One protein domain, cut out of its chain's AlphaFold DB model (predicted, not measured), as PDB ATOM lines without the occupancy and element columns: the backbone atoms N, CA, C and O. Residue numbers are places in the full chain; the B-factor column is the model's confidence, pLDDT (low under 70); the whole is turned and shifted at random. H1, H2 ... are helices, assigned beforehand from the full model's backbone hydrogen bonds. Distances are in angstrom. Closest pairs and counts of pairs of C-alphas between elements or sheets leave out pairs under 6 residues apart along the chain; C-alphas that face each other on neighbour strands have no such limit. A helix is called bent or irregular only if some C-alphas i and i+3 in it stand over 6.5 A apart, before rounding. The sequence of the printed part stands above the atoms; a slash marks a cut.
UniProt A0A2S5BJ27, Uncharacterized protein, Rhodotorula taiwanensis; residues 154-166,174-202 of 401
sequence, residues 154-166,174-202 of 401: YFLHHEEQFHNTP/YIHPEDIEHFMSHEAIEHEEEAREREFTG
ATOM      1  N   TYR A 154      43.628 -13.955 -20.980       81.44
ATOM      2  CA  TYR A 154      42.253 -14.224 -21.373       81.44
ATOM      3  C   TYR A 154      42.153 -14.436 -22.890       81.44
ATOM      4  O   TYR A 154      41.577 -15.428 -23.340       81.44
ATOM      5  N   PHE A 155      42.792 -13.576 -23.684       82.19
ATOM      6  CA  PHE A 155      42.799 -13.706 -25.139       82.19
ATOM      7  C   PHE A 155      43.488 -14.998 -25.615       82.19
ATOM      8  O   PHE A 155      42.955 -15.734 -26.445       82.19
ATOM      9  N   LEU A 156      44.680 -15.299 -25.098       76.00
ATOM     10  CA  LEU A 156      45.477 -16.429 -25.581       76.00
ATOM     11  C   LEU A 156      44.939 -17.780 -25.129       76.00
ATOM     12  O   LEU A 156      44.937 -18.713 -25.923       76.00
ATOM     13  N   HIS A 157      44.473 -17.904 -23.888       76.19
ATOM     14  CA  HIS A 157      44.032 -19.200 -23.370       76.19
ATOM     15  C   HIS A 157      42.539 -19.406 -23.530       76.19
ATOM     16  O   HIS A 157      42.103 -20.475 -23.947       76.19
ATOM     17  N   HIS A 158      41.741 -18.395 -23.195       83.06
ATOM     18  CA  HIS A 158      40.295 -18.554 -23.144       83.06
ATOM     19  C   HIS A 158      39.651 -18.260 -24.498       83.06
ATOM     20  O   HIS A 158      38.886 -19.084 -25.009       83.06
ATOM     21  N   GLU A 159      40.008 -17.140 -25.133       84.25
ATOM     22  CA  GLU A 159      39.463 -16.807 -26.453       84.25
ATOM     23  C   GLU A 159      39.923 -17.817 -27.519       84.25
ATOM     24  O   GLU A 159      39.108 -18.261 -28.326       84.25
ATOM     25  N   GLU A 160      41.179 -18.273 -27.502       82.06
ATOM     26  CA  GLU A 160      41.636 -19.302 -28.450       82.06
ATOM     27  C   GLU A 160      40.981 -20.677 -28.215       82.06
ATOM     28  O   GLU A 160      40.695 -21.400 -29.175       82.06
ATOM     29  N   GLN A 161      40.695 -21.055 -26.969       80.50
ATOM     30  CA  GLN A 161      40.091 -22.359 -26.682       80.50
ATOM     31  C   GLN A 161      38.587 -22.377 -26.984       80.50
ATOM     32  O   GLN A 161      38.094 -23.317 -27.614       80.50
ATOM     33  N   PHE A 162      37.853 -21.343 -26.567       83.06
ATOM     34  CA  PHE A 162      36.386 -21.332 -26.610       83.06
ATOM     35  C   PHE A 162      35.795 -20.430 -27.703       83.06
ATOM     36  O   PHE A 162      34.652 -20.637 -28.119       83.06
ATOM     37  N   HIS A 163      36.575 -19.479 -28.222       87.25
ATOM     38  CA  HIS A 163      36.131 -18.436 -29.150       87.25
ATOM     39  C   HIS A 163      37.037 -18.304 -30.391       87.25
ATOM     40  O   HIS A 163      37.241 -17.213 -30.912       87.25
ATOM     41  N   ASN A 164      37.544 -19.408 -30.941       87.62
ATOM     42  CA  ASN A 164      38.467 -19.396 -32.092       87.62
ATOM     43  C   ASN A 164      37.820 -19.343 -33.487       87.62
ATOM     44  O   ASN A 164      38.522 -19.183 -34.492       87.62
ATOM     45  N   THR A 165      36.501 -19.499 -33.591       87.12
ATOM     46  CA  THR A 165      35.774 -19.437 -34.869       87.12
ATOM     47  C   THR A 165      34.850 -18.224 -34.948       87.12
ATOM     48  O   THR A 165      34.335 -17.774 -33.925       87.12
ATOM     49  N   PRO A 166      34.553 -17.701 -36.154       86.75
ATOM     50  CA  PRO A 166      33.572 -16.626 -36.313       86.75
ATOM     51  C   PRO A 166      32.195 -16.955 -35.721       86.75
ATOM     52  O   PRO A 166      31.466 -16.054 -35.317       86.75
ATOM     53  N   TYR A 174      29.755 -15.682 -25.691       88.25
ATOM     54  CA  TYR A 174      30.548 -15.311 -24.514       88.25
ATOM     55  C   TYR A 174      29.731 -15.470 -23.223       88.25
ATOM     56  O   TYR A 174      29.191 -14.511 -22.668       88.25
ATOM     57  N   ILE A 175      29.567 -16.717 -22.788       87.94
ATOM     58  CA  ILE A 175      28.750 -17.097 -21.628       87.94
ATOM     59  C   ILE A 175      29.484 -18.031 -20.661       87.94
ATOM     60  O   ILE A 175      28.873 -18.519 -19.703       87.94
ATOM     61  N   HIS A 176      30.762 -18.323 -20.907       86.69
ATOM     62  CA  HIS A 176      31.570 -19.111 -19.990       86.69
ATOM     63  C   HIS A 176      31.753 -18.333 -18.677       86.69
ATOM     64  O   HIS A 176      31.784 -17.099 -18.687       86.69
ATOM     65  N   PRO A 177      31.843 -19.019 -17.524       87.12
ATOM     66  CA  PRO A 177      32.087 -18.361 -16.241       87.12
ATOM     67  C   PRO A 177      33.286 -17.403 -16.272       87.12
ATOM     68  O   PRO A 177      33.218 -16.329 -15.680       87.12
ATOM     69  N   GLU A 178      34.338 -17.776 -16.998       81.75
ATOM     70  CA  GLU A 178      35.553 -16.993 -17.193       81.75
ATOM     71  C   GLU A 178      35.323 -15.758 -18.084       81.75
ATOM     72  O   GLU A 178      35.880 -14.711 -17.770       81.75
ATOM     73  N   ASP A 179      34.458 -15.831 -19.111       86.00
ATOM     74  CA  ASP A 179      34.052 -14.662 -19.924       86.00
ATOM     75  C   ASP A 179      33.394 -13.606 -19.034       86.00
ATOM     76  O   ASP A 179      33.718 -12.421 -19.062       86.00
ATOM     77  N   ILE A 180      32.449 -14.056 -18.203       85.50
ATOM     78  CA  ILE A 180      31.682 -13.182 -17.317       85.50
ATOM     79  C   ILE A 180      32.605 -12.558 -16.270       85.50
ATOM     80  O   ILE A 180      32.481 -11.368 -15.989       85.50
ATOM     81  N   GLU A 181      33.514 -13.344 -15.684       82.62
ATOM     82  CA  GLU A 181      34.474 -12.834 -14.706       82.62
ATOM     83  C   GLU A 181      35.409 -11.798 -15.333       82.62
ATOM     84  O   GLU A 181      35.531 -10.707 -14.775       82.62
ATOM     85  N   HIS A 182      35.991 -12.096 -16.501       85.25
ATOM     86  CA  HIS A 182      36.854 -11.172 -17.240       85.25
ATOM     87  C   HIS A 182      36.130  -9.856 -17.536       85.25
ATOM     88  O   HIS A 182      36.610  -8.804 -17.115       85.25
ATOM     89  N   PHE A 183      34.916  -9.900 -18.098       86.06
ATOM     90  CA  PHE A 183      34.120  -8.695 -18.364       86.06
ATOM     91  C   PHE A 183      33.750  -7.910 -17.106       86.06
ATOM     92  O   PHE A 183      33.702  -6.682 -17.136       86.06
ATOM     93  N   MET A 184      33.478  -8.593 -15.990       86.94
ATOM     94  CA  MET A 184      33.204  -7.924 -14.718       86.94
ATOM     95  C   MET A 184      34.434  -7.201 -14.156       86.94
ATOM     96  O   MET A 184      34.264  -6.242 -13.402       86.94
ATOM     97  N   SER A 185      35.644  -7.653 -14.492       79.62
ATOM     98  CA  SER A 185      36.905  -7.050 -14.049       79.62
ATOM     99  C   SER A 185      37.617  -6.193 -15.095       79.62
ATOM    100  O   SER A 185      38.588  -5.540 -14.730       79.62
ATOM    101  N   HIS A 186      37.144  -6.148 -16.342       85.12
ATOM    102  CA  HIS A 186      37.837  -5.510 -17.470       85.12
ATOM    103  C   HIS A 186      38.248  -4.060 -17.182       85.12
ATOM    104  O   HIS A 186      39.410  -3.711 -17.314       85.12
ATOM    105  N   GLU A 187      37.334  -3.228 -16.669       81.56
ATOM    106  CA  GLU A 187      37.638  -1.825 -16.333       81.56
ATOM    107  C   GLU A 187      38.741  -1.696 -15.264       81.56
ATOM    108  O   GLU A 187      39.559  -0.780 -15.301       81.56
ATOM    109  N   ALA A 188      38.785  -2.624 -14.302       80.56
ATOM    110  CA  ALA A 188      39.816  -2.626 -13.271       80.56
ATOM    111  C   ALA A 188      41.174  -3.084 -13.824       80.56
ATOM    112  O   ALA A 188      42.196  -2.517 -13.441       80.56
ATOM    113  N   ILE A 189      41.166  -4.078 -14.718       78.44
ATOM    114  CA  ILE A 189      42.362  -4.591 -15.394       78.44
ATOM    115  C   ILE A 189      42.956  -3.504 -16.293       78.44
ATOM    116  O   ILE A 189      44.128  -3.172 -16.126       78.44
ATOM    117  N   GLU A 190      42.143  -2.873 -17.148       80.50
ATOM    118  CA  GLU A 190      42.577  -1.774 -18.021       80.50
ATOM    119  C   GLU A 190      43.208  -0.635 -17.214       80.50
ATOM    120  O   GLU A 190      44.279  -0.144 -17.560       80.50
ATOM    121  N   HIS A 191      42.593  -0.239 -16.096       79.19
ATOM    122  CA  HIS A 191      43.137   0.821 -15.249       79.19
ATOM    123  C   HIS A 191      44.476   0.432 -14.592       79.19
ATOM    124  O   HIS A 191      45.367   1.273 -14.443       79.19
ATOM    125  N   GLU A 192      44.636  -0.821 -14.157       78.31
ATOM    126  CA  GLU A 192      45.896  -1.317 -13.588       78.31
ATOM    127  C   GLU A 192      47.003  -1.435 -14.647       78.31
ATOM    128  O   GLU A 192      48.155  -1.081 -14.382       78.31
ATOM    129  N   GLU A 193      46.671  -1.900 -15.849       78.38
ATOM    130  CA  GLU A 193      47.590  -1.964 -16.985       78.38
ATOM    131  C   GLU A 193      48.020  -0.568 -17.431       78.38
ATOM    132  O   GLU A 193      49.217  -0.303 -17.486       78.38
ATOM    133  N   GLU A 194      47.086   0.367 -17.606       79.75
ATOM    134  CA  GLU A 194      47.387   1.758 -17.956       79.75
ATOM    135  C   GLU A 194      48.249   2.443 -16.878       79.75
ATOM    136  O   GLU A 194      49.134   3.243 -17.179       79.75
ATOM    137  N   ALA A 195      48.036   2.124 -15.594       80.44
ATOM    138  CA  ALA A 195      48.893   2.604 -14.510       80.44
ATOM    139  C   ALA A 195      50.323   2.037 -14.597       80.44
ATOM    140  O   ALA A 195      51.281   2.791 -14.416       80.44
ATOM    141  N   ARG A 196      50.477   0.740 -14.906       73.69
ATOM    142  CA  ARG A 196      51.791   0.107 -15.122       73.69
ATOM    143  C   ARG A 196      52.490   0.648 -16.366       73.69
ATOM    144  O   ARG A 196      53.693   0.901 -16.313       73.69
ATOM    145  N   GLU A 197      51.763   0.840 -17.464       74.25
ATOM    146  CA  GLU A 197      52.289   1.437 -18.692       74.25
ATOM    147  C   GLU A 197      52.790   2.852 -18.429       74.25
ATOM    148  O   GLU A 197      53.934   3.141 -18.765       74.25
ATOM    149  N   ARG A 198      52.001   3.690 -17.744       77.81
ATOM    150  CA  ARG A 198      52.411   5.047 -17.346       77.81
ATOM    151  C   ARG A 198      53.648   5.054 -16.454       77.81
ATOM    152  O   ARG A 198      54.565   5.841 -16.681       77.81
ATOM    153  N   GLU A 199      53.718   4.159 -15.466       75.12
ATOM    154  CA  GLU A 199      54.914   4.011 -14.628       75.12
ATOM    155  C   GLU A 199      56.146   3.626 -15.465       75.12
ATOM    156  O   GLU A 199      57.239   4.156 -15.250       75.12
ATOM    157  N   PHE A 200      55.975   2.739 -16.448       72.44
ATOM    158  CA  PHE A 200      57.052   2.288 -17.326       72.44
ATOM    159  C   PHE A 200      57.489   3.350 -18.349       72.44
ATOM    160  O   PHE A 200      58.690   3.527 -18.575       72.44
ATOM    161  N   THR A 201      56.545   4.056 -18.980       77.31
ATOM    162  CA  THR A 201      56.816   5.127 -19.953       77.31
ATOM    163  C   THR A 201      57.287   6.411 -19.275       77.31
ATOM    164  O   THR A 201      57.948   7.233 -19.917       77.31
ATOM    165  N   GLY A 202      57.026   6.555 -17.972       76.94
ATOM    166  CA  GLY A 202      57.308   7.760 -17.201       76.94
ATOM    167  C   GLY A 202      56.383   8.919 -17.569       76.94
ATOM    168  O   GLY A 202      56.773  10.075 -17.413       76.94
TER     169      GLY A 202
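This is residues 154 to 166 and 174 to 202 of the 401 residues of an uncharacterized protein of Rhodotorula taiwanensis (UniProt A0A2S5BJ27). One long helix, H2, is bent into two arms, with the short helix H1 loosely beside its first arm, H2a. Residues 184 to 202 stick out free and make much of the length. The printed part has 42 residues with two named helices, H1 then H2, and no named strand: all helix. It is only just loose, close to extended, with a radius of gyration of the C-alphas of 13.2 A, and spans 39 by 18 by 15 A.

H2, residues 177 to 201, was assigned as one helix by its hydrogen bonds but is bent: C-alphas 184 and 187 are 7.7 A apart. Arm H2a, residues 177 to 184, begins at C-alpha 177 (32.087, -18.361, -16.241) and is 10.6 A long. Arm H2b, residues 187 to 201, ends at C-alpha 201 (56.816, 5.127, -19.953) and is 20.7 A long. H1, residues 154 to 162, begins at C-alpha 154 (42.253, -14.224, -21.373).

H2a and H2b stand at a steep tilt of 64 degrees. H1 and H2a are close but not clearly touching; their closest C-alphas, Tyr 154 and His 182, are 7.5 A apart. They run opposite ways at a tilt of 37 degrees, only just steep. H1 and H2b are apart. Every O i to N i+4 pair is within hydrogen-bond range in H2a and H2b, and 3 of 5 in H1.

The C-alphas farthest apart, of Pro 166 and Gly 202, are 39.0 A apart. The link across the cut lacks residues 167 to 173, with 12.3 A between C-alphas 166 and 174. No printed residue is under 70 in pLDDT.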